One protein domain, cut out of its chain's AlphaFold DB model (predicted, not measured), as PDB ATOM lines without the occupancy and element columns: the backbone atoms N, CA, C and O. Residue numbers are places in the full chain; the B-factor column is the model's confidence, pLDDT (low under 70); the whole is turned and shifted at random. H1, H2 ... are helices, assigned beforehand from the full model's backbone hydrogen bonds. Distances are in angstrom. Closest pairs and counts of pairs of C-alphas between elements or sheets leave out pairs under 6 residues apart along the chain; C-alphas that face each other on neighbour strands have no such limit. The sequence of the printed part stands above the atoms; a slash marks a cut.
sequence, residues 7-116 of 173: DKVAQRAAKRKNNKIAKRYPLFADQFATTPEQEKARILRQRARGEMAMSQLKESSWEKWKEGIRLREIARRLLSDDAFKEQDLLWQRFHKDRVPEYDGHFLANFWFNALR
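AT A GLANCE: This is residues 7 to 116 of the 173 residues of an uncharacterized protein of Chloroflexi bacterium (UniProt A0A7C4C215). One long helix, H3, makes the length of a rod; the hairpin H1-H2 sits across its first end, and H4 and H5 fold back beside its last part. The 110 printed residues hold five helices, H1 to H5 in order, and no named strand. It is all helix and extended, radius of gyration of the C-alphas 24.7 A, spanning 74 by 23 by 20 A.

IN THESE COORDINATES: H3, residues 36 to 78, runs 61.3 A from C-alpha 36 (418.664, 346.432, 649.751) to C-alpha 78 (428.214, 330.868, 708.292). H1 is residues 7 to 24, H2 26 to 32, H4 81 to 95, H5 100 to 114.

HOW THE PARTS SIT: H3 touches H5 with residues 57 to 75 alone, closest C-alphas Gly 68 and Ala 108, 3.6 A. H3, H4 and H5 form an up and down bundle, each running against the one before. H1 touches H3 about perpendicular, 75 degrees, closest C-alphas Gln 11 and Pro 36, 4.9 A. O i to N i+4 pairs are within hydrogen-bond range throughout H1, H3 and H4, in 8 of 11 in H5 and 1 of 3 in H2, beside 2 of 4 O i to N i+3 pairs.

THE WHOLE: The farthest C-alphas, Leu 27 and Asp 81, are 75.1 A apart. The printed part has no cut, the links are tight, and no printed residue is under 70.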
ATOM      1  N   ASP A   7     415.009 350.919 655.907       91.19
ATOM      2  CA  ASP A   7     415.200 350.991 654.464       91.19
ATOM      3  C   ASP A   7     416.445 351.812 654.123       91.19
ATOM      4  O   ASP A   7     417.317 351.347 653.383       91.19
ATOM      5  N   LYS A   8     416.635 352.968 654.770       93.00
ATOM      6  CA  LYS A   8     417.872 353.759 654.619       93.00
ATOM      7  C   LYS A   8     419.108 353.011 655.111       93.00
ATOM      8  O   LYS A   8     420.180 353.107 654.502       93.00
ATOM      9  N   VAL A   9     418.998 352.266 656.214       92.56
ATOM     10  CA  VAL A   9     420.115 351.460 656.735       92.56
ATOM     11  C   VAL A   9     420.470 350.334 655.762       92.56
ATOM     12  O   VAL A   9     421.653 350.132 655.473       92.56
ATOM     13  N   ALA A  10     419.468 349.641 655.224       95.50
ATOM     14  CA  ALA A  10     419.634 348.543 654.285       95.50
ATOM     15  C   ALA A  10     420.249 349.015 652.960       95.50
ATOM     16  O   ALA A  10     421.225 348.423 652.500       95.50
ATOM     17  N   GLN A  11     419.788 350.144 652.414       95.56
ATOM     18  CA  GLN A  11     420.380 350.770 651.224       95.56
ATOM     19  C   GLN A  11     421.868 351.095 651.428       95.56
ATOM     20  O   GLN A  11     422.718 350.748 650.603       95.56
ATOM     21  N   ARG A  12     422.220 351.718 652.562       94.88
ATOM     22  CA  ARG A  12     423.622 352.031 652.898       94.88
ATOM     23  C   ARG A  12     424.462 350.770 653.103       94.88
ATOM     24  O   ARG A  12     425.647 350.764 652.764       94.88
ATOM     25  N   ALA A  13     423.898 349.722 653.699       95.06
ATOM     26  CA  ALA A  13     424.580 348.447 653.902       95.06
ATOM     27  C   ALA A  13     424.859 347.741 652.568       95.06
ATOM     28  O   ALA A  13     426.011 347.386 652.313       95.06
ATOM     29  N   ALA A  14     423.848 347.636 651.700       96.50
ATOM     30  CA  ALA A  14     423.966 347.038 650.373       96.50
ATOM     31  C   ALA A  14     425.024 347.759 649.529       96.50
ATOM     32  O   ALA A  14     425.968 347.127 649.061       96.50
ATOM     33  N   LYS A  15     424.966 349.099 649.451       96.75
ATOM     34  CA  LYS A  15     425.966 349.902 648.726       96.75
ATOM     35  C   LYS A  15     427.390 349.657 649.233       96.75
ATOM     36  O   LYS A  15     428.301 349.427 648.442       96.75
ATOM     37  N   ARG A  16     427.602 349.672 650.555       96.19
ATOM     38  CA  ARG A  16     428.934 349.437 651.147       96.19
ATOM     39  C   ARG A  16     429.456 348.031 650.859       96.19
ATOM     40  O   ARG A  16     430.636 347.878 650.548       96.19
ATOM     41  N   LYS A  17     428.596 347.019 650.961       95.31
ATOM     42  CA  LYS A  17     428.961 345.624 650.704       95.31
ATOM     43  C   LYS A  17     429.283 345.404 649.227       95.31
ATOM     44  O   LYS A  17     430.352 344.878 648.940       95.31
ATOM     45  N   ASN A  18     428.450 345.903 648.315       96.31
ATOM     46  CA  ASN A  18     428.670 345.775 646.872       96.31
ATOM     47  C   ASN A  18     429.941 346.505 646.429       96.31
ATOM     48  O   ASN A  18     430.747 345.921 645.718       96.31
ATOM     49  N   ASN A  19     430.213 347.708 646.947       96.06
ATOM     50  CA  ASN A  19     431.476 348.405 646.675       96.06
ATOM     51  C   ASN A  19     432.700 347.602 647.157       96.06
ATOM     52  O   ASN A  19     433.726 347.552 646.479       96.06
ATOM     53  N   LYS A  20     432.603 346.957 648.329       96.25
ATOM     54  CA  LYS A  20     433.673 346.098 648.857       96.25
ATOM     55  C   LYS A  20     433.875 344.851 647.994       96.25
ATOM     56  O   LYS A  20     435.016 344.449 647.783       96.25
ATOM     57  N   ILE A  21     432.787 344.257 647.511       94.62
ATOM     58  CA  ILE A  21     432.809 343.089 646.627       94.62
ATOM     59  C   ILE A  21     433.406 343.468 645.273       94.62
ATOM     60  O   ILE A  21     434.358 342.820 644.863       94.62
ATOM     61  N   ALA A  22     432.960 344.556 644.645       95.25
ATOM     62  CA  ALA A  22     433.499 345.028 643.370       95.25
ATOM     63  C   ALA A  22     435.009 345.307 643.440       95.25
ATOM     64  O   ALA A  22     435.750 344.965 642.525       95.25
ATOM     65  N   LYS A  23     435.493 345.860 644.562       95.75
ATOM     66  CA  LYS A  23     436.929 346.090 644.774       95.75
ATOM     67  C   LYS A  23     437.725 344.795 644.982       95.75
ATOM     68  O   LYS A  23     438.872 344.718 644.558       95.75
ATOM     69  N   ARG A  24     437.166 343.814 645.698       95.75
ATOM     70  CA  ARG A  24     437.886 342.592 646.101       95.75
ATOM     71  C   ARG A  24     437.768 341.458 645.079       95.75
ATOM     72  O   ARG A  24     438.697 340.672 644.948       95.75
ATOM     73  N   TYR A  25     436.640 341.384 644.385       94.19
ATOM     74  CA  TYR A  25     436.253 340.322 643.460       94.19
ATOM     75  C   TYR A  25     435.585 340.925 642.209       94.19
ATOM     76  O   TYR A  25     434.399 340.690 641.978       94.19
ATOM     77  N   PRO A  26     436.313 341.719 641.401       92.75
ATOM     78  CA  PRO A  26     435.727 342.472 640.288       92.75
ATOM     79  C   PRO A  26     435.053 341.576 639.240       92.75
ATOM     80  O   PRO A  26     433.963 341.897 638.784       92.75
ATOM     81  N   LEU A  27     435.644 340.419 638.924       94.88
ATOM     82  CA  LEU A  27     435.096 339.463 637.947       94.88
ATOM     83  C   LEU A  27     433.800 338.776 638.411       94.88
ATOM     84  O   LEU A  27     433.075 338.221 637.594       94.88
ATOM     85  N   PHE A  28     433.509 338.814 639.713       92.06
ATOM     86  CA  PHE A  28     432.334 338.181 640.318       92.06
ATOM     87  C   PHE A  28     431.430 339.203 641.020       92.06
ATOM     88  O   PHE A  28     430.600 338.833 641.854       92.06
ATOM     89  N   ALA A  29     431.610 340.495 640.723       90.25
ATOM     90  CA  ALA A  29     430.959 341.573 641.454       90.25
ATOM     91  C   ALA A  29     429.433 341.455 641.414       90.25
ATOM     92  O   ALA A  29     428.792 341.548 642.459       90.25
ATOM     93  N   ASP A  30     428.884 341.156 640.238       89.81
ATOM     94  CA  ASP A  30     427.444 341.018 640.027       89.81
ATOM     95  C   ASP A  30     426.890 339.721 640.628       89.81
ATOM     96  O   ASP A  30     425.793 339.715 641.180       89.81
ATOM     97  N   GLN A  31     427.669 338.633 640.604       91.50
ATOM     98  CA  GLN A  31     427.260 337.341 641.171       91.50
ATOM     99  C   GLN A  31     427.163 337.376 642.701       91.50
ATOM    100  O   GLN A  31     426.321 336.700 643.288       91.50
ATOM    101  N   PHE A  32     428.023 338.160 643.358       92.06
ATOM    102  CA  PHE A  32     428.035 338.297 644.816       92.06
ATOM    103  C   PHE A  32     427.342 339.568 645.321       92.06
ATOM    104  O   PHE A  32     427.263 339.775 646.540       92.06
ATOM    105  N   ALA A  33     426.846 340.424 644.424       91.75
ATOM    106  CA  ALA A  33     426.120 341.627 644.797       91.75
ATOM    107  C   ALA A  33     424.887 341.281 645.643       91.75
ATOM    108  O   ALA A  33     424.191 340.291 645.427       91.75
ATOM    109  N   THR A  34     424.611 342.120 646.635       95.00
ATOM    110  CA  THR A  34     423.424 342.021 647.480       95.00
ATOM    111  C   THR A  34     422.433 343.122 647.122       95.00
ATOM    112  O   THR A  34     422.838 344.216 646.717       95.00
ATOM    113  N   THR A  35     421.143 342.879 647.341       95.94
ATOM    114  CA  THR A  35     420.112 343.919 647.199       95.94
ATOM    115  C   THR A  35     419.766 344.582 648.543       95.94
ATOM    116  O   THR A  35     419.999 343.990 649.607       95.94
ATOM    117  N   PRO A  36     419.200 345.806 648.541       95.94
ATOM    118  CA  PRO A  36     418.664 346.432 649.751       95.94
ATOM    119  C   PRO A  36     417.641 345.552 650.485       95.94
ATOM    120  O   PRO A  36     417.669 345.479 651.709       95.94
ATOM    121  N   GLU A  37     416.790 344.820 649.769       95.38
ATOM    122  CA  GLU A  37     415.754 343.950 650.341       95.38
ATOM    123  C   GLU A  37     416.379 342.761 651.086       95.38
ATOM    124  O   GLU A  37     415.977 342.432 652.206       95.38
ATOM    125  N   GLN A  38     417.421 342.150 650.509       95.38
ATOM    126  CA  GLN A  38     418.177 341.075 651.157       95.38
ATOM    127  C   GLN A  38     418.874 341.561 652.434       95.38
ATOM    128  O   GLN A  38     418.872 340.862 653.454       95.38
ATOM    129  N   GLU A  39     419.446 342.768 652.408       96.00
ATOM    130  CA  GLU A  39     420.076 343.372 653.583       96.00
ATOM    131  C   GLU A  39     419.047 343.776 654.644       96.00
ATOM    132  O   GLU A  39     419.288 343.537 655.829       96.00
ATOM    133  N   LYS A  40     417.870 344.284 654.256       95.50
ATOM    134  CA  LYS A  40     416.748 344.545 655.171       95.50
ATOM    135  C   LYS A  40     416.336 343.268 655.897       95.50
ATOM    136  O   LYS A  40     416.311 343.243 657.128       95.50
ATOM    137  N   ALA A  41     416.103 342.183 655.158       95.00
ATOM    138  CA  ALA A  41     415.755 340.889 655.737       95.00
ATOM    139  C   ALA A  41     416.862 340.358 656.668       95.00
ATOM    140  O   ALA A  41     416.575 339.823 657.741       95.00
ATOM    141  N   ARG A  42     418.143 340.536 656.306       95.56
ATOM    142  CA  ARG A  42     419.283 340.171 657.164       95.56
ATOM    143  C   ARG A  42     419.303 340.976 658.464       95.56
ATOM    144  O   ARG A  42     419.492 340.383 659.524       95.56
ATOM    145  N   ILE A  43     419.122 342.295 658.390       93.69
ATOM    146  CA  ILE A  43     419.118 343.195 659.551       93.69
ATOM    147  C   ILE A  43     417.970 342.834 660.496       93.69
ATOM    148  O   ILE A  43     418.201 342.717 661.696       93.69
ATOM    149  N   LEU A  44     416.766 342.595 659.970       93.81
ATOM    150  CA  LEU A  44     415.614 342.175 660.773       93.81
ATOM    151  C   LEU A  44     415.877 340.848 661.494       93.81
ATOM    152  O   LEU A  44     415.686 340.766 662.704       93.81
ATOM    153  N   ARG A  45     416.420 339.839 660.795       95.06
ATOM    154  CA  ARG A  45     416.824 338.571 661.433       95.06
ATOM    155  C   ARG A  45     417.877 338.773 662.524       95.06
ATOM    156  O   ARG A  45     417.831 338.095 663.543       95.06
ATOM    157  N   GLN A  46     418.840 339.674 662.321       94.38
ATOM    158  CA  GLN A  46     419.857 339.976 663.331       94.38
ATOM    159  C   GLN A  46     419.273 340.695 664.549       94.38
ATOM    160  O   GLN A  46     419.653 340.355 665.664       94.38
ATOM    161  N   ARG A  47     418.343 341.638 664.351       93.31
ATOM    162  CA  ARG A  47     417.637 342.311 665.451       93.31
ATOM    163  C   ARG A  47     416.835 341.319 666.280       93.31
ATOM    164  O   ARG A  47     417.064 341.248 667.477       93.31
ATOM    165  N   ALA A  48     416.025 340.478 665.635       94.00
ATOM    166  CA  ALA A  48     415.246 339.448 666.322       94.00
ATOM    167  C   ALA A  48     416.139 338.488 667.133       94.00
ATOM    168  O   ALA A  48     415.862 338.196 668.291       94.00
ATOM    169  N   ARG A  49     417.271 338.044 666.563       95.25
ATOM    170  CA  ARG A  49     418.259 337.234 667.303       95.25
ATOM    171  C   ARG A  49     418.866 337.988 668.484       95.25
ATOM    172  O   ARG A  49     419.075 337.388 669.531       95.25
ATOM    173  N   GLY A  50     419.163 339.274 668.312       93.94
ATOM    174  CA  GLY A  50     419.672 340.131 669.379       93.94
ATOM    175  C   GLY A  50     418.666 340.291 670.516       93.94
ATOM    176  O   GLY A  50     419.037 340.149 671.673       93.94
ATOM    177  N   GLU A  51     417.394 340.512 670.197       94.88
ATOM    178  CA  GLU A  51     416.304 340.610 671.173       94.88
ATOM    179  C   GLU A  51     416.126 339.305 671.953       94.88
ATOM    180  O   GLU A  51     416.083 339.330 673.182       94.88
ATOM    181  N   MET A  52     416.123 338.158 671.264       95.75
ATOM    182  CA  MET A  52     416.081 336.848 671.920       95.75
ATOM    183  C   MET A  52     417.278 336.631 672.852       95.75
ATOM    184  O   MET A  52     417.095 336.231 673.999       95.75
ATOM    185  N   ALA A  53     418.496 336.920 672.385       94.31
ATOM    186  CA  ALA A  53     419.699 336.788 673.201       94.31
ATOM    187  C   ALA A  53     419.652 337.712 674.428       94.31
ATOM    188  O   ALA A  53     420.009 337.296 675.526       94.31
ATOM    189  N   MET A  54     419.159 338.943 674.267       94.69
ATOM    190  CA  MET A  54     418.963 339.861 675.389       94.69
ATOM    191  C   MET A  54     417.928 339.336 676.386       94.69
ATOM    192  O   MET A  54     418.173 339.436 677.583       94.69
ATOM    193  N   SER A  55     416.816 338.746 675.935       95.25
ATOM    194  CA  SER A  55     415.836 338.111 676.833       95.25
ATOM    195  C   SER A  55     416.471 336.986 677.649       95.25
ATOM    196  O   SER A  55     416.368 336.977 678.872       95.25
ATOM    197  N   GLN A  56     417.218 336.096 676.994       95.25
ATOM    198  CA  GLN A  56     417.905 334.986 677.659       95.25
ATOM    199  C   GLN A  56     418.945 335.467 678.680       95.25
ATOM    200  O   GLN A  56     419.057 334.905 679.769       95.25
ATOM    201  N   LEU A  57     419.694 336.527 678.360       95.19
ATOM    202  CA  LEU A  57     420.645 337.131 679.298       95.19
ATOM    203  C   LEU A  57     419.938 337.711 680.527       95.19
ATOM    204  O   LEU A  57     420.420 337.528 681.645       95.19
ATOM    205  N   LYS A  58     418.790 338.364 680.334       96.75
ATOM    206  CA  LYS A  58     417.977 338.912 681.426       96.75
ATOM    207  C   LYS A  58     417.413 337.815 682.320       96.75
ATOM    208  O   LYS A  58     417.506 337.914 683.539       96.75
ATOM    209  N   GLU A  59     416.879 336.751 681.729       96.94
ATOM    210  CA  GLU A  59     416.395 335.571 682.456       96.94
ATOM    211  C   GLU A  59     417.520 334.915 683.270       96.94
ATOM    212  O   GLU A  59     417.368 334.690 684.471       96.94
ATOM    213  N   SER A  60     418.689 334.699 682.657       96.81
ATOM    214  CA  SER A  60     419.880 334.195 683.355       96.81
ATOM    215  C   SER A  60     420.291 335.108 684.513       96.81
ATOM    216  O   SER A  60     420.603 334.627 685.604       96.81
ATOM    217  N   SER A  61     420.275 336.427 684.301       98.06
ATOM    218  CA  SER A  61     420.579 337.399 685.350       98.06
ATOM    219  C   SER A  61     419.590 337.291 686.510       98.06
ATOM    220  O   SER A  61     420.011 337.224 687.661       98.06
ATOM    221  N   TRP A  62     418.291 337.171 686.244       98.06
ATOM    222  CA  TRP A  62     417.288 336.971 687.291       98.06
ATOM    223  C   TRP A  62     417.526 335.707 688.118       98.06
ATOM    224  O   TRP A  62     417.461 335.757 689.348       98.06
ATOM    225  N   GLU A  63     417.847 334.584 687.475       98.06
ATOM    226  CA  GLU A  63     418.167 333.346 688.193       98.06
ATOM    227  C   GLU A  63     419.426 333.495 689.053       98.06
ATOM    228  O   GLU A  63     419.457 333.065 690.208       98.06
ATOM    229  N   LYS A  64     420.449 334.195 688.552       97.94
ATOM    230  CA  LYS A  64     421.641 334.507 689.350       97.94
ATOM    231  C   LYS A  64     421.368 335.490 690.474       97.94
ATOM    232  O   LYS A  64     421.980 335.367 691.529       97.94
ATOM    233  N   TRP A  65     420.427 336.411 690.305       98.06
ATOM    234  CA  TRP A  65     420.004 337.284 691.389       98.06
ATOM    235  C   TRP A  65     419.380 336.473 692.528       98.06
ATOM    236  O   TRP A  65     419.789 336.621 693.678       98.06
ATOM    237  N   LYS A  66     418.454 335.555 692.215       98.12
ATOM    238  CA  LYS A  66     417.867 334.641 693.212       98.12
ATOM    239  C   LYS A  66     418.945 333.830 693.929       98.12
ATOM    240  O   LYS A  66     418.918 333.722 695.152       98.12
ATOM    241  N   GLU A  67     419.910 333.306 693.179       97.62
ATOM    242  CA  GLU A  67     421.033 332.565 693.749       97.62
ATOM    243  C   GLU A  67     421.906 333.436 694.660       97.62
ATOM    244  O   GLU A  67     422.258 333.025 695.760       97.62
ATOM    245  N   GLY A  68     422.194 334.676 694.267       97.69
ATOM    246  CA  GLY A  68     422.936 335.621 695.096       97.69
ATOM    247  C   GLY A  68     422.231 335.972 696.406       97.69
ATOM    248  O   GLY A  68     422.888 336.086 697.438       97.69
ATOM    249  N   ILE A  69     420.897 336.067 696.402       98.00
ATOM    250  CA  ILE A  69     420.114 336.230 697.636       98.00
ATOM    251  C   ILE A  69     420.262 335.004 698.545       98.00
ATOM    252  O   ILE A  69     420.512 335.166 699.739       98.00
ATOM    253  N   ARG A  70     420.195 333.784 697.997       98.19
ATOM    254  CA  ARG A  70     420.428 332.554 698.776       98.19
ATOM    255  C   ARG A  70     421.840 332.511 699.356       98.19
ATOM    256  O   ARG A  70     422.009 332.210 700.532       98.19
ATOM    257  N   LEU A  71     422.851 332.862 698.563       98.12
ATOM    258  CA  LEU A  71     424.242 332.923 699.015       98.12
ATOM    259  C   LEU A  71     424.431 333.946 700.139       98.12
ATOM    260  O   LEU A  71     425.138 333.662 701.101       98.12
ATOM    261  N   ARG A  72     423.756 335.100 700.072       97.88
ATOM    262  CA  ARG A  72     423.738 336.081 701.167       97.88
ATOM    263  C   ARG A  72     423.148 335.499 702.449       97.88
ATOM    264  O   ARG A  72     423.680 335.736 703.529       97.88
ATOM    265  N   GLU A  73     422.063 334.734 702.354       98.25
ATOM    266  CA  GLU A  73     421.471 334.064 703.519       98.25
ATOM    267  C   GLU A  73     422.398 332.996 704.108       98.25
ATOM    268  O   GLU A  73     422.495 332.876 705.329       98.25
ATOM    269  N   ILE A  74     423.108 332.250 703.261       97.94
ATOM    270  CA  ILE A  74     424.125 331.284 703.692       97.94
ATOM    271  C   ILE A  74     425.279 332.014 704.387       97.94
ATOM    272  O   ILE A  74     425.656 331.639 705.494       97.94
ATOM    273  N   ALA A  75     425.778 333.106 703.801       97.75
ATOM    274  CA  ALA A  75     426.805 333.952 704.406       97.75
ATOM    275  C   ALA A  75     426.376 334.484 705.774       97.75
ATOM    276  O   ALA A  75     427.156 334.429 706.716       97.75
ATOM    277  N   ARG A  76     425.116 334.897 705.926       97.56
ATOM    278  CA  ARG A  76     424.580 335.330 707.221       97.56
ATOM    279  C   ARG A  76     424.628 334.240 708.297       97.56
ATOM    280  O   ARG A  76     424.711 334.568 709.471       97.56
ATOM    281  N   ARG A  77     424.519 332.965 707.916       97.31
ATOM    282  CA  ARG A  77     424.545 331.829 708.855       97.31
ATOM    283  C   ARG A  77     425.959 331.347 709.165       97.31
ATOM    284  O   ARG A  77     426.179 330.827 710.251       97.31
ATOM    285  N   LEU A  78     426.869 331.444 708.197       97.31
ATOM    286  CA  LEU A  78     428.214 330.868 708.292       97.31
ATOM    287  C   LEU A  78     429.281 331.868 708.740       97.31
ATOM    288  O   LEU A  78     430.276 331.465 709.335       97.31
ATOM    289  N   LEU A  79     429.107 333.153 708.434       96.38
ATOM    290  CA  LEU A  79     430.029 334.199 708.861       96.38
ATOM    291  C   LEU A  79     429.674 334.682 710.269       96.38
ATOM    292  O   LEU A  79     428.531 334.570 710.709       96.38
ATOM    293  N   SER A  80     430.652 335.266 710.964       96.81
ATOM    294  CA  SER A  80     430.365 336.020 712.185       96.81
ATOM    295  C   SER A  80     429.522 337.257 711.868       96.81
ATOM    296  O   SER A  80     429.578 337.793 710.758       96.81
ATOM    297  N   ASP A  81     428.781 337.748 712.862       97.38
ATOM    298  CA  ASP A  81     427.939 338.940 712.710       97.38
ATOM    299  C   ASP A  81     428.723 340.149 712.181       97.38
ATOM    300  O   ASP A  81     428.232 340.874 711.314       97.38
ATOM    301  N   ASP A  82     429.947 340.357 712.670       97.75
ATOM    302  CA  ASP A  82     430.792 341.478 712.254       97.75
ATOM    303  C   ASP A  82     431.294 341.311 710.817       97.75
ATOM    304  O   ASP A  82     431.186 342.245 710.021       97.75
ATOM    305  N   ALA A  83     431.749 340.108 710.446       96.62
ATOM    306  CA  ALA A  83     432.182 339.822 709.079       96.62
ATOM    307  C   ALA A  83     431.020 339.960 708.084       96.62
ATOM    308  O   ALA A  83     431.182 340.533 707.007       96.62
ATOM    309  N   PHE A  84     429.822 339.494 708.450       98.00
ATOM    310  CA  PHE A  84     428.637 339.665 707.616       98.00
ATOM    311  C   PHE A  84     428.265 341.144 707.452       98.00
ATOM    312  O   PHE A  84     428.018 341.588 706.330       98.00
ATOM    313  N   LYS A  85     428.247 341.923 708.544       97.88
ATOM    314  CA  LYS A  85     427.954 343.366 708.497       97.88
ATOM    315  C   LYS A  85     428.943 344.118 707.613       97.88
ATOM    316  O   LYS A  85     428.520 344.974 706.841       97.88
ATOM    317  N   GLU A  86     430.232 343.799 707.696       97.75
ATOM    318  CA  GLU A  86     431.255 344.412 706.847       97.75
ATOM    319  C   GLU A  86     430.988 344.141 705.359       97.75
ATOM    320  O   GLU A  86     430.955 345.074 704.552       97.75
ATOM    321  N   GLN A  87     430.714 342.883 704.997       97.19
ATOM    322  CA  GLN A  87     430.389 342.512 703.618       97.19
ATOM    323  C   GLN A  87     429.096 343.176 703.129       97.19
ATOM    324  O   GLN A  87     429.038 343.661 701.997       97.19
ATOM    325  N   ASP A  88     428.069 343.262 703.975       96.88
ATOM    326  CA  ASP A  88     426.809 343.910 703.610       96.88
ATOM    327  C   ASP A  88     426.986 345.420 703.391       96.88
ATOM    328  O   ASP A  88     426.455 345.972 702.427       96.88
ATOM    329  N   LEU A  89     427.796 346.090 704.219       97.31
ATOM    330  CA  LEU A  89     428.145 347.500 704.031       97.31
ATOM    331  C   LEU A  89     428.944 347.728 702.744       97.31
ATOM    332  O   LEU A  89     428.679 348.692 702.020       97.31
ATOM    333  N   LEU A  90     429.893 346.842 702.422       96.88
ATOM    334  CA  LEU A  90     430.624 346.886 701.153       96.88
ATOM    335  C   LEU A  90     429.672 346.740 699.962       96.88
ATOM    336  O   LEU A  90     429.742 347.535 699.020       96.88
ATOM    337  N   TRP A  91     428.739 345.786 700.028       95.31
ATOM    338  CA  TRP A  91     427.711 345.617 699.005       95.31
ATOM    339  C   TRP A  91     426.867 346.885 698.847       95.31
ATOM    340  O   TRP A  91     426.746 347.420 697.745       95.31
ATOM    341  N   GLN A  92     426.332 347.431 699.939       95.88
ATOM    342  CA  GLN A  92     425.520 348.649 699.897       95.88
ATOM    343  C   GLN A  92     426.298 349.848 699.333       95.88
ATOM    344  O   GLN A  92     425.757 350.629 698.551       95.88
ATOM    345  N   ARG A  93     427.583 349.989 699.676       96.31
ATOM    346  CA  ARG A  93     428.412 351.107 699.214       96.31
ATOM    347  C   ARG A  93     428.652 351.085 697.707       96.31
ATOM    348  O   ARG A  93     428.591 352.137 697.074       96.31
ATOM    349  N   PHE A  94     428.962 349.921 697.143       94.00
ATOM    350  CA  PHE A  94     429.409 349.818 695.749       94.00
ATOM    351  C   PHE A  94     428.336 349.294 694.788       94.00
ATOM    352  O   PHE A  94     428.497 349.403 693.569       94.00
ATOM    353  N   HIS A  95     427.265 348.693 695.308       92.69
ATOM    354  CA  HIS A  95     426.343 347.877 694.518       92.69
ATOM    355  C   HIS A  95     424.854 348.109 694.827       92.69
ATOM    356  O   HIS A  95     424.021 347.413 694.254       92.69
ATOM    357  N   LYS A  96     424.481 349.097 695.655       89.44
ATOM    358  CA  LYS A  96     423.066 349.376 695.992       89.44
ATOM    359  C   LYS A  96     422.151 349.649 694.790       89.44
ATOM    360  O   LYS A  96     420.976 349.312 694.853       89.44
ATOM    361  N   ASP A  97     422.682 350.232 693.716       93.94
ATOM    362  CA  ASP A  97     421.896 350.648 692.544       93.94
ATOM    363  C   ASP A  97     421.832 349.551 691.460       93.94
ATOM    364  O   ASP A  97     421.319 349.774 690.364       93.94
ATOM    365  N   ARG A  98     422.382 348.362 691.746       94.06
ATOM    366  CA  ARG A  98     422.358 347.199 690.849       94.06
ATOM    367  C   ARG A  98     420.943 346.648 690.730       94.06
ATOM    368  O   ARG A  98     420.211 346.589 691.717       94.06
ATOM    369  N   VAL A  99     420.584 346.173 689.539       95.00
ATOM    370  CA  VAL A  99     419.232 345.674 689.257       95.00
ATOM    371  C   VAL A  99     419.230 344.195 688.855       95.00
ATOM    372  O   VAL A  99     420.122 343.750 688.129       95.00
ATOM    373  N   PRO A 100     418.205 343.414 689.247       94.88
ATOM    374  CA  PRO A 100     418.160 341.974 688.972       94.88
ATOM    375  C   PRO A 100     418.269 341.601 687.493       94.88
ATOM    376  O   PRO A 100     418.902 340.608 687.147       94.88
ATOM    377  N   GLU A 101     417.685 342.418 686.616       95.12
ATOM    378  CA  GLU A 101     417.605 342.154 685.178       95.12
ATOM    379  C   GLU A 101     418.978 342.136 684.480       95.12
ATOM    380  O   GLU A 101     419.127 341.467 683.460       95.12
ATOM    381  N   TYR A 102     419.991 342.818 685.028       94.00
ATOM    382  CA  TYR A 102     421.316 342.919 684.397       94.00
ATOM    383  C   TYR A 102     422.478 342.510 685.309       94.00
ATOM    384  O   TYR A 102     423.556 342.188 684.808       94.00
ATOM    385  N   ASP A 103     422.285 342.505 686.631       96.06
ATOM    386  CA  ASP A 103     423.389 342.424 687.589       96.06
ATOM    387  C   ASP A 103     423.377 341.187 688.501       96.06
ATOM    388  O   ASP A 103     424.169 341.101 689.443       96.06
ATOM    389  N   GLY A 104     422.532 340.189 688.243       96.75
ATOM    390  CA  GLY A 104     422.431 339.000 689.099       96.75
ATOM    391  C   GLY A 104     423.739 338.234 689.263       96.75
ATOM    392  O   GLY A 104     424.044 337.752 690.352       96.75
ATOM    393  N   HIS A 105     424.564 338.188 688.215       95.69
ATOM    394  CA  HIS A 105     425.893 337.579 688.285       95.69
ATOM    395  C   HIS A 105     426.830 338.311 689.258       95.69
ATOM    396  O   HIS A 105     427.639 337.658 689.914       95.69
ATOM    397  N   PHE A 106     426.723 339.640 689.385       96.25
ATOM    398  CA  PHE A 106     427.522 340.399 690.350       96.25
ATOM    399  C   PHE A 106     427.120 340.055 691.782       96.25
ATOM    400  O   PHE A 106     428.000 339.808 692.601       96.25
ATOM    401  N   LEU A 107     425.814 339.978 692.064       96.81
ATOM    402  CA  LEU A 107     425.311 339.607 693.389       96.81
ATOM    403  C   LEU A 107     425.748 338.191 693.778       96.81
ATOM    404  O   LEU A 107     426.305 337.999 694.857       96.81
ATOM    405  N   ALA A 108     425.547 337.213 692.889       97.12
ATOM    406  CA  ALA A 108     425.958 335.834 693.138       97.12
ATOM    407  C   ALA A 108     427.469 335.718 693.380       97.12
ATOM    408  O   ALA A 108     427.892 335.118 694.365       97.12
ATOM    409  N   ASN A 109     428.287 336.334 692.523       95.81
ATOM    410  CA  ASN A 109     429.740 336.278 692.667       95.81
ATOM    411  C   ASN A 109     430.224 336.973 693.941       95.81
ATOM    412  O   ASN A 109     431.127 336.464 694.599       95.81
ATOM    413  N   PHE A 110     429.643 338.122 694.297       96.94
ATOM    414  CA  PHE A 110     430.015 338.841 695.512       96.94
ATOM    415  C   PHE A 110     429.779 337.981 696.754       96.94
ATOM    416  O   PHE A 110     430.706 337.755 697.529       96.94
ATOM    417  N   TRP A 111     428.570 337.436 696.909       97.25
ATOM    418  CA  TRP A 111     428.236 336.642 698.091       97.25
ATOM    419  C   TRP A 111     428.916 335.274 698.114       97.25
ATOM    420  O   TRP A 111     429.260 334.797 699.191       97.25
ATOM    421  N   PHE A 112     429.207 334.668 696.958       96.75
ATOM    422  CA  PHE A 112     430.063 333.481 696.923       96.75
ATOM    423  C   PHE A 112     431.495 333.803 697.376       96.75
ATOM    424  O   PHE A 112     432.078 333.062 698.161       96.75
ATOM    425  N   ASN A 113     432.062 334.932 696.936       95.00
ATOM    426  CA  ASN A 113     433.396 335.355 697.366       95.00
ATOM    427  C   ASN A 113     433.451 335.695 698.861       95.00
ATOM    428  O   ASN A 113     434.472 335.435 699.490       95.00
ATOM    429  N   ALA A 114     432.367 336.215 699.443       96.44
ATOM    430  CA  ALA A 114     432.272 336.437 700.888       96.44
ATOM    431  C   ALA A 114     432.351 335.128 701.698       96.44
ATOM    432  O   ALA A 114     432.777 335.140 702.847       96.44
ATOM    433  N   LEU A 115     431.976 333.996 701.094       96.50
ATOM    434  CA  LEU A 115     432.054 332.659 701.691       96.50
ATOM    435  C   LEU A 115     433.412 331.974 701.473       96.50
ATOM    436  O   LEU A 115     433.615 330.849 701.935       96.50
ATOM    437  N   ARG A 116     434.346 332.605 700.754       94.94
ATOM    438  CA  ARG A 116     435.654 332.027 700.434       94.94
ATOM    439  C   ARG A 116     436.418 331.647 701.707       94.94
ATOM    440  O   ARG A 116     436.510 332.430 702.644       94.94
TER     441      ARG A 116